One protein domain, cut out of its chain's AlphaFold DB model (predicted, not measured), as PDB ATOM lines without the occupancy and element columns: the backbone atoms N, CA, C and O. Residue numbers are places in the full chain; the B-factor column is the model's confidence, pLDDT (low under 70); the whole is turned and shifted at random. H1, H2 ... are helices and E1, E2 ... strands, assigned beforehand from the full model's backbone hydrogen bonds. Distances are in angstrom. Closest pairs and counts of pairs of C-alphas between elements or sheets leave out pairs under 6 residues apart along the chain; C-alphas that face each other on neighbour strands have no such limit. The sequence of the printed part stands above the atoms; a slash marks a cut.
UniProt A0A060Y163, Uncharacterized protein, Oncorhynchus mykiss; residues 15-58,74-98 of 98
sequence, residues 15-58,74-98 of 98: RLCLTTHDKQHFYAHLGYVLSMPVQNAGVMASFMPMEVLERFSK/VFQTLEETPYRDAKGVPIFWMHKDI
ATOM      1  N   ARG A  15      -6.761 -10.692  20.836       96.25
ATOM      2  CA  ARG A  15      -6.430 -11.324  22.114       96.25
ATOM      3  C   ARG A  15      -6.445 -10.305  23.238       96.25
ATOM      4  O   ARG A  15      -5.892  -9.216  23.098       96.25
ATOM      5  N   LEU A  16      -7.028 -10.699  24.363       96.75
ATOM      6  CA  LEU A  16      -6.897 -10.012  25.642       96.75
ATOM      7  C   LEU A  16      -6.014 -10.840  26.566       96.75
ATOM      8  O   LEU A  16      -6.217 -12.044  26.683       96.75
ATOM      9  N   CYS A  17      -5.083 -10.183  27.252       96.19
ATOM     10  CA  CYS A  17      -4.238 -10.793  28.276       96.19
ATOM     11  C   CYS A  17      -4.488 -10.104  29.617       96.19
ATOM     12  O   CYS A  17      -4.717  -8.894  29.658       96.19
ATOM     13  N   LEU A  18      -4.436 -10.862  30.707       96.12
ATOM     14  CA  LEU A  18      -4.588 -10.337  32.058       96.12
ATOM     15  C   LEU A  18      -3.791 -11.146  33.075       96.12
ATOM     16  O   LEU A  18      -3.346 -12.264  32.809       96.12
ATOM     17  N   THR A  19      -3.676 -10.567  34.264       96.19
ATOM     18  CA  THR A  19      -3.166 -11.232  35.455       96.19
ATOM     19  C   THR A  19      -4.204 -11.200  36.570       96.19
ATOM     20  O   THR A  19      -4.899 -10.196  36.736       96.19
ATOM     21  N   THR A  20      -4.297 -12.258  37.369       97.06
ATOM     22  CA  THR A  20      -5.176 -12.306  38.548       97.06
ATOM     23  C   THR A  20      -4.542 -13.098  39.689       97.06
ATOM     24  O   THR A  20      -3.721 -13.974  39.442       97.06
ATOM     25  N   HIS A  21      -4.905 -12.787  40.933       97.00
ATOM     26  CA  HIS A  21      -4.443 -13.528  42.114       97.00
ATOM     27  C   HIS A  21      -5.462 -14.567  42.598       97.00
ATOM     28  O   HIS A  21      -5.068 -15.579  43.163       97.00
ATOM     29  N   ASP A  22      -6.756 -14.297  42.406       96.75
ATOM     30  CA  ASP A  22      -7.854 -14.996  43.088       96.75
ATOM     31  C   ASP A  22      -9.084 -15.263  42.200       96.75
ATOM     32  O   ASP A  22     -10.038 -15.907  42.636       96.75
ATOM     33  N   LYS A  23      -9.111 -14.744  40.965       97.69
ATOM     34  CA  LYS A  23     -10.283 -14.812  40.069       97.69
ATOM     35  C   LYS A  23     -10.048 -15.687  38.841       97.69
ATOM     36  O   LYS A  23     -10.807 -15.602  37.879       97.69
ATOM     37  N   GLN A  24      -9.029 -16.539  38.847       97.00
ATOM     38  CA  GLN A  24      -8.696 -17.410  37.721       97.00
ATOM     39  C   GLN A  24      -9.858 -18.334  37.332       97.00
ATOM     40  O   GLN A  24     -10.140 -18.478  36.148       97.00
ATOM     41  N   HIS A  25     -10.618 -18.850  38.304       97.81
ATOM     42  CA  HIS A  25     -11.832 -19.639  38.046       97.81
ATOM     43  C   HIS A  25     -12.959 -18.811  37.415       97.81
ATOM     44  O   HIS A  25     -13.619 -19.259  36.479       97.81
ATOM     45  N   PHE A  26     -13.146 -17.569  37.872       97.88
ATOM     46  CA  PHE A  26     -14.115 -16.642  37.283       97.88
ATOM     47  C   PHE A  26     -13.768 -16.329  35.822       97.88
ATOM     48  O   PHE A  26     -14.626 -16.418  34.945       97.88
ATOM     49  N   TYR A  27     -12.505 -16.009  35.535       97.75
ATOM     50  CA  TYR A  27     -12.065 -15.731  34.169       97.75
ATOM     51  C   TYR A  27     -12.067 -16.986  33.290       97.75
ATOM     52  O   TYR A  27     -12.407 -16.883  32.111       97.75
ATOM     53  N   ALA A  28     -11.788 -18.166  33.852       97.12
ATOM     54  CA  ALA A  28     -11.929 -19.434  33.142       97.12
ATOM     55  C   ALA A  28     -13.371 -19.655  32.667       97.12
ATOM     56  O   ALA A  28     -13.591 -19.987  31.504       97.12
ATOM     57  N   HIS A  29     -14.363 -19.362  33.514       97.38
ATOM     58  CA  HIS A  29     -15.774 -19.418  33.125       97.38
ATOM     59  C   HIS A  29     -16.139 -18.408  32.021       97.38
ATOM     60  O   HIS A  29     -17.017 -18.668  31.203       97.38
ATOM     61  N   LEU A  30     -15.433 -17.274  31.944       96.56
ATOM     62  CA  LEU A  30     -15.574 -16.300  30.854       96.56
ATOM     63  C   LEU A  30     -14.839 -16.704  29.560       96.56
ATOM     64  O   LEU A  30     -14.887 -15.951  28.583       96.56
ATOM     65  N   GLY A  31     -14.164 -17.856  29.534       97.06
ATOM     66  CA  GLY A  31     -13.434 -18.374  28.376       97.06
ATOM     67  C   GLY A  31     -11.968 -17.945  28.297       97.06
ATOM     68  O   GLY A  31     -11.367 -18.058  27.230       97.06
ATOM     69  N   TYR A  32     -11.386 -17.435  29.384       97.75
ATOM     70  CA  TYR A  32      -9.939 -17.235  29.465       97.75
ATOM     71  C   TYR A  32      -9.229 -18.554  29.780       97.75
ATOM     72  O   TYR A  32      -9.708 -19.361  30.572       97.75
ATOM     73  N   VAL A  33      -8.040 -18.742  29.221       96.88
ATOM     74  CA  VAL A  33      -7.166 -19.889  29.481       96.88
ATOM     75  C   VAL A  33      -5.853 -19.425  30.100       96.88
ATOM     76  O   VAL A  33      -5.443 -18.277  29.913       96.88
ATOM     77  N   LEU A  34      -5.188 -20.305  30.848       95.81
ATOM     78  CA  LEU A  34      -3.879 -20.015  31.438       95.81
ATOM     79  C   LEU A  34      -2.836 -19.795  30.339       95.81
ATOM     80  O   LEU A  34      -2.904 -20.399  29.267       95.81
ATOM     81  N   SER A  35      -1.872 -18.917  30.598       92.69
ATOM     82  CA  SER A  35      -0.899 -18.511  29.592       92.69
ATOM     83  C   SER A  35       0.495 -18.304  30.150       92.69
ATOM     84  O   SER A  35       0.701 -18.200  31.355       92.69
ATOM     85  N   MET A  36       1.461 -18.180  29.242       91.62
ATOM     86  CA  MET A  36       2.761 -17.619  29.589       91.62
ATOM     87  C   MET A  36       2.630 -16.115  29.905       91.62
ATOM     88  O   MET A  36       1.685 -15.474  29.419       91.62
ATOM     89  N   PRO A  37       3.562 -15.549  30.692       90.50
ATOM     90  CA  PRO A  37       3.627 -14.119  30.938       90.50
ATOM     91  C   PRO A  37       3.802 -13.335  29.645       90.50
ATOM     92  O   PRO A  37       4.543 -13.750  28.756       90.50
ATOM     93  N   VAL A  38       3.142 -12.182  29.560       88.50
ATOM     94  CA  VAL A  38       3.319 -11.238  28.453       88.50
ATOM     95  C   VAL A  38       3.749  -9.885  28.996       88.50
ATOM     96  O   VAL A  38       3.245  -9.424  30.017       88.50
ATOM     97  N   GLN A  39       4.673  -9.223  28.311       84.88
ATOM     98  CA  GLN A  39       5.129  -7.897  28.700       84.88
ATOM     99  C   GLN A  39       4.407  -6.831  27.874       84.88
ATOM    100  O   GLN A  39       4.347  -6.912  26.649       84.88
ATOM    101  N   ASN A  40       3.860  -5.816  28.543       80.31
ATOM    102  CA  ASN A  40       3.337  -4.634  27.867       80.31
ATOM    103  C   ASN A  40       4.511  -3.705  27.510       80.31
ATOM    104  O   ASN A  40       5.328  -3.390  28.373       80.31
ATOM    105  N   ALA A  41       4.587  -3.247  26.258       73.94
ATOM    106  CA  ALA A  41       5.617  -2.310  25.796       73.94
ATOM    107  C   ALA A  41       5.420  -0.858  26.308       73.94
ATOM    108  O   ALA A  41       6.277   0.004  26.107       73.94
ATOM    109  N   GLY A  42       4.319  -0.590  27.012       70.62
ATOM    110  CA  GLY A  42       4.025   0.650  27.727       70.62
ATOM    111  C   GLY A  42       4.040   1.899  26.842       70.62
ATOM    112  O   GLY A  42       3.967   1.832  25.619       70.62
ATOM    113  N   VAL A  43       4.183   3.066  27.478       62.69
ATOM    114  CA  VAL A  43       4.351   4.369  26.794       62.69
ATOM    115  C   VAL A  43       5.664   4.422  25.995       62.69
ATOM    116  O   VAL A  43       5.800   5.207  25.061       62.69
ATOM    117  N   MET A  44       6.627   3.556  26.329       61.09
ATOM    118  CA  MET A  44       7.921   3.491  25.652       61.09
ATOM    119  C   MET A  44       7.823   2.900  24.241       61.09
ATOM    120  O   MET A  44       8.678   3.202  23.414       61.09
ATOM    121  N   ALA A  45       6.767   2.138  23.929       63.66
ATOM    122  CA  ALA A  45       6.556   1.554  22.606       63.66
ATOM    123  C   ALA A  45       6.543   2.595  21.474       63.66
ATOM    124  O   ALA A  45       7.035   2.322  20.386       63.66
ATOM    125  N   SER A  46       6.022   3.797  21.733       65.94
ATOM    126  CA  SER A  46       5.926   4.860  20.722       65.94
ATOM    127  C   SER A  46       7.257   5.547  20.414       65.94
ATOM    128  O   SER A  46       7.365   6.224  19.396       65.94
ATOM    129  N   PHE A  47       8.254   5.418  21.294       69.75
ATOM    130  CA  PHE A  47       9.530   6.135  21.184       69.75
ATOM    131  C   PHE A  47      10.730   5.206  20.996       69.75
ATOM    132  O   PHE A  47      11.818   5.674  20.663       69.75
ATOM    133  N   MET A  48      10.557   3.904  21.225       65.88
ATOM    134  CA  MET A  48      11.612   2.914  21.055       65.88
ATOM    135  C   MET A  48      11.532   2.292  19.655       65.88
ATOM    136  O   MET A  48      10.459   1.834  19.263       65.88
ATOM    137  N   PRO A  49      12.652   2.214  18.913       78.50
ATOM    138  CA  PRO A  49      12.723   1.416  17.696       78.50
ATOM    139  C   PRO A  49      12.299  -0.033  17.965       78.50
ATOM    140  O   PRO A  49      12.573  -0.575  19.045       78.50
ATOM    141  N   MET A  50      11.657  -0.677  16.986       74.31
ATOM    142  CA  MET A  50      11.182  -2.061  17.114       74.31
ATOM    143  C   MET A  50      12.311  -3.016  17.518       74.31
ATOM    144  O   MET A  50      12.098  -3.926  18.311       74.31
ATOM    145  N   GLU A  51      13.542  -2.760  17.075       77.62
ATOM    146  CA  GLU A  51      14.722  -3.563  17.398       77.62
ATOM    147  C   GLU A  51      15.078  -3.530  18.889       77.62
ATOM    148  O   GLU A  51      15.672  -4.478  19.401       77.62
ATOM    149  N   VAL A  52      14.745  -2.441  19.590       76.56
ATOM    150  CA  VAL A  52      14.960  -2.295  21.036       76.56
ATOM    151  C   VAL A  52      13.840  -2.993  21.806       76.56
ATOM    152  O   VAL A  52      14.125  -3.703  22.767       76.56
ATOM    153  N   LEU A  53      12.589  -2.868  21.352       72.69
ATOM    154  CA  LEU A  53      11.451  -3.600  21.924       72.69
ATOM    155  C   LEU A  53      11.648  -5.122  21.824       72.69
ATOM    156  O   LEU A  53      11.418  -5.839  22.796       72.69
ATOM    157  N   GLU A  54      12.194  -5.600  20.705       70.31
ATOM    158  CA  GLU A  54      12.548  -7.011  20.502       70.31
ATOM    159  C   GLU A  54      13.706  -7.498  21.389       70.31
ATOM    160  O   GLU A  54      13.910  -8.696  21.560       70.31
ATOM    161  N   ARG A  55      14.505  -6.605  21.982       73.06
ATOM    162  CA  ARG A  55      15.504  -7.019  22.986       73.06
ATOM    163  C   ARG A  55      14.866  -7.285  24.341       73.06
ATOM    164  O   ARG A  55      15.370  -8.129  25.067       73.06
ATOM    165  N   PHE A  56      13.762  -6.609  24.661       65.81
ATOM    166  CA  PHE A  56      12.987  -6.895  25.869       65.81
ATOM    167  C   PHE A  56      12.157  -8.178  25.737       65.81
ATOM    168  O   PHE A  56      11.849  -8.796  26.751       65.81
ATOM    169  N   SER A  57      11.813  -8.594  24.510       61.44
ATOM    170  CA  SER A  57      11.138  -9.875  24.253       61.44
ATOM    171  C   SER A  57      12.092 -11.075  24.362       61.44
ATOM    172  O   SER A  57      11.676 -12.167  24.753       61.44
ATOM    173  N   LYS A  58      13.382 -10.882  24.050       61.00
ATOM    174  CA  LYS A  58      14.416 -11.920  24.124       61.00
ATOM    175  C   LYS A  58      14.828 -12.179  25.573       61.00
ATOM    176  O   LYS A  58      15.505 -11.370  26.200       61.00
ATOM    177  N   VAL A  74       6.778 -25.135  32.941       56.03
ATOM    178  CA  VAL A  74       6.207 -24.708  34.203       56.03
ATOM    179  C   VAL A  74       4.733 -24.550  33.915       56.03
ATOM    180  O   VAL A  74       4.262 -23.505  33.469       56.03
ATOM    181  N   PHE A  75       4.033 -25.666  34.057       72.56
ATOM    182  CA  PHE A  75       2.602 -25.713  33.883       72.56
ATOM    183  C   PHE A  75       1.957 -24.964  35.040       72.56
ATOM    184  O   PHE A  75       1.984 -25.401  36.186       72.56
ATOM    185  N   GLN A  76       1.399 -23.804  34.718       87.38
ATOM    186  CA  GLN A  76       0.414 -23.150  35.560       87.38
ATOM    187  C   GLN A  76      -0.861 -24.009  35.549       87.38
ATOM    188  O   GLN A  76      -1.294 -24.459  34.486       87.38
ATOM    189  N   THR A  77      -1.471 -24.221  36.709       93.25
ATOM    190  CA  THR A  77      -2.821 -24.785  36.854       93.25
ATOM    191  C   THR A  77      -3.764 -23.698  37.374       93.25
ATOM    192  O   THR A  77      -3.356 -22.551  37.546       93.25
ATOM    193  N   LEU A  78      -5.049 -24.004  37.580       93.06
ATOM    194  CA  LEU A  78      -5.964 -23.035  38.200       93.06
ATOM    195  C   LEU A  78      -5.722 -22.871  39.708       93.06
ATOM    196  O   LEU A  78      -6.219 -21.913  40.285       93.06
ATOM    197  N   GLU A  79      -4.950 -23.757  40.333       93.31
ATOM    198  CA  GLU A  79      -4.647 -23.695  41.770       93.31
ATOM    199  C   GLU A  79      -3.212 -23.235  42.038       93.31
ATOM    200  O   GLU A  79      -2.932 -22.605  43.056       93.31
ATOM    201  N   GLU A  80      -2.293 -23.503  41.109       92.88
ATOM    202  CA  GLU A  80      -0.868 -23.262  41.299       92.88
ATOM    203  C   GLU A  80      -0.261 -22.510  40.117       92.88
ATOM    204  O   GLU A  80      -0.509 -22.806  38.948       92.88
ATOM    205  N   THR A  81       0.585 -21.531  40.428       93.38
ATOM    206  CA  THR A  81       1.314 -20.743  39.438       93.38
ATOM    207  C   THR A  81       2.763 -20.557  39.875       93.38
ATOM    208  O   THR A  81       3.029 -20.280  41.049       93.38
ATOM    209  N   PRO A  82       3.724 -20.682  38.949       92.88
ATOM    210  CA  PRO A  82       5.122 -20.394  39.242       92.88
ATOM    211  C   PRO A  82       5.439 -18.898  39.244       92.88
ATOM    212  O   PRO A  82       6.527 -18.500  39.665       92.88
ATOM    213  N   TYR A  83       4.527 -18.071  38.733       92.75
ATOM    214  CA  TYR A  83       4.760 -16.649  38.552       92.75
ATOM    215  C   TYR A  83       4.402 -15.884  39.815       92.75
ATOM    216  O   TYR A  83       3.433 -16.198  40.511       92.75
ATOM    217  N   ARG A  84       5.194 -14.851  40.093       93.69
ATOM    218  CA  ARG A  84       5.020 -13.970  41.243       93.69
ATOM    219  C   ARG A  84       4.946 -12.525  40.778       93.69
ATOM    220  O   ARG A  84       5.599 -12.153  39.803       93.69
ATOM    221  N   ASP A  85       4.140 -11.728  41.462       92.44
ATOM    222  CA  ASP A  85       4.088 -10.284  41.257       92.44
ATOM    223  C   ASP A  85       5.292  -9.571  41.906       92.44
ATOM    224  O   ASP A  85       6.183 -10.196  42.485       92.44
ATOM    225  N   ALA A  86       5.306  -8.236  41.857       90.81
ATOM    226  CA  ALA A  86       6.356  -7.422  42.476       90.81
ATOM    227  C   ALA A  86       6.453  -7.575  44.010       90.81
ATOM    228  O   ALA A  86       7.458  -7.189  44.602       90.81
ATOM    229  N   LYS A  87       5.423  -8.126  44.660       94.50
ATOM    230  CA  LYS A  87       5.383  -8.409  46.101       94.50
ATOM    231  C   LYS A  87       5.754  -9.861  46.415       94.50
ATOM    232  O   LYS A  87       5.725 -10.255  47.578       94.50
ATOM    233  N   GLY A  88       6.091 -10.666  45.406       93.31
ATOM    234  CA  GLY A  88       6.390 -12.084  45.567       93.31
ATOM    235  C   GLY A  88       5.148 -12.974  45.706       93.31
ATOM    236  O   GLY A  88       5.290 -14.166  45.989       93.31
ATOM    237  N   VAL A  89       3.940 -12.441  45.508       95.06
ATOM    238  CA  VAL A  89       2.676 -13.173  45.663       95.06
ATOM    239  C   VAL A  89       2.359 -13.933  44.372       95.06
ATOM    240  O   VAL A  89       2.538 -13.365  43.292       95.06
ATOM    241  N   PRO A  90       1.890 -15.197  44.449       95.00
ATOM    242  CA  PRO A  90       1.487 -15.959  43.271       95.00
ATOM    243  C   PRO A  90       0.494 -15.191  42.391       95.00
ATOM    244  O   PRO A  90      -0.448 -14.576  42.896       95.00
ATOM    245  N   ILE A  91       0.712 -15.220  41.077       96.19
ATOM    246  CA  ILE A  91      -0.134 -14.538  40.096       96.19
ATOM    247  C   ILE A  91      -0.359 -15.414  38.861       96.19
ATOM    248  O   ILE A  91       0.563 -16.039  38.338       96.19
ATOM    249  N   PHE A  92      -1.602 -15.483  38.399       96.44
ATOM    250  CA  PHE A  92      -2.011 -16.278  37.248       96.44
ATOM    251  C   PHE A  92      -2.056 -15.398  36.010       96.44
ATOM    252  O   PHE A  92      -2.778 -14.400  35.984       96.44
ATOM    253  N   TRP A  93      -1.317 -15.788  34.975       96.44
ATOM    254  CA  TRP A  93      -1.423 -15.188  33.650       96.44
ATOM    255  C   TRP A  93      -2.495 -15.909  32.848       96.44
ATOM    256  O   TRP A  93      -2.550 -17.143  32.846       96.44
ATOM    257  N   MET A  94      -3.371 -15.146  32.198       96.94
ATOM    258  CA  MET A  94      -4.451 -15.690  31.384       96.94
ATOM    259  C   MET A  94      -4.636 -14.886  30.102       96.94
ATOM    260  O   MET A  94      -4.429 -13.669  30.085       96.94
ATOM    261  N   HIS A  95      -5.101 -15.544  29.043       96.94
ATOM    262  CA  HIS A  95      -5.553 -14.875  27.827       96.94
ATOM    263  C   HIS A  95      -6.897 -15.404  27.340       96.94
ATOM    264  O   HIS A  95      -7.300 -16.514  27.670       96.94
ATOM    265  N   LYS A  96      -7.573 -14.601  26.523       97.44
ATOM    266  CA  LYS A  96      -8.754 -14.994  25.759       97.44
ATOM    267  C   LYS A  96      -8.622 -14.444  24.351       97.44
ATOM    268  O   LYS A  96      -8.353 -13.251  24.185       97.44
ATOM    269  N   ASP A  97      -8.810 -15.306  23.363       96.75
ATOM    270  CA  ASP A  97      -8.908 -14.877  21.973       96.75
ATOM    271  C   ASP A  97     -10.297 -14.265  21.737       96.75
ATOM    272  O   ASP A  97     -11.314 -14.798  22.197       96.75
ATOM    273  N   ILE A  98     -10.323 -13.096  21.095       94.75
ATOM    274  CA  ILE A  98     -11.507 -12.248  20.904       94.75
ATOM    275  C   ILE A  98     -11.710 -11.942  19.424       94.75
ATOM    276  O   ILE A  98     -10.728 -11.642  18.720       94.75
TER     277      ILE A  98
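What this domain is: This is residues 15 to 58 and 74 to 98 of the 98 residues of an uncharacterized protein of Oncorhynchus mykiss (UniProt A0A060Y163). A ribbon of two antiparallel strands, E1 and E2, has the short helix H1 near one side, and the long link after H1, residues 30 to 42, first turns back to E2, where residues 33 to 34 pair with it, and then reaches away from this body to a small, loosely formed head of two short helices, H2 and H3. On the body's side of the cut, residues 74 to 91 form a long loop that leads into E2. The printed part has 69 residues in the order E1, H1, H2, H3, E2; its class is mixed, helices and strands, with under half of the residues in named elements. It is loose, with a radius of gyration of the C-alphas of 13.9 A and spans of 38 by 30 by 20 A.

How they stand to each other: E1, residues 15 to 20, and E2, residues 92 to 97, are antiparallel neighbours at 159 degrees, with N 18 and O 94 within hydrogen-bond range at 2.9 A. H1, residues 24 to 29, comes closest to E2 at the C-alphas of Gln 24 and Phe 92, 6.8 A apart. Residues 33 to 34 pair antiparallel with residues 94 to 95 of E2. H2, residues 43 to 46, and H3, residues 50 to 57, are close but not clearly touching; their closest C-alphas, Ala 45 and Leu 53, are 7.1 A apart. H1 and H3 are apart. Every O i to N i+4 pair is within hydrogen-bond range in H1 and 3 of 4 are in H3, while H2 is too short for such a pair.

Where its parts are: E1 begins at C-alpha 15 (-6.430, -11.324, 22.114) and is 16.5 A long. H1 measures 8.7 A, H2 6.3 A and H3 10.6 A. E2, 16.8 A long, ends at C-alpha 97 (-8.908, -14.877, 21.973).

The domain as a whole: The two C-alphas farthest apart, Phe 47 and Glu 79, are 38.9 A apart. Residues 59 to 73 are not printed, and C-alphas 58 and 74 are 18.2 A apart across the cut. The link from H1 to H2 is long. The pLDDT is under 70 at residues 43 to 48, 56 to 58 and 74.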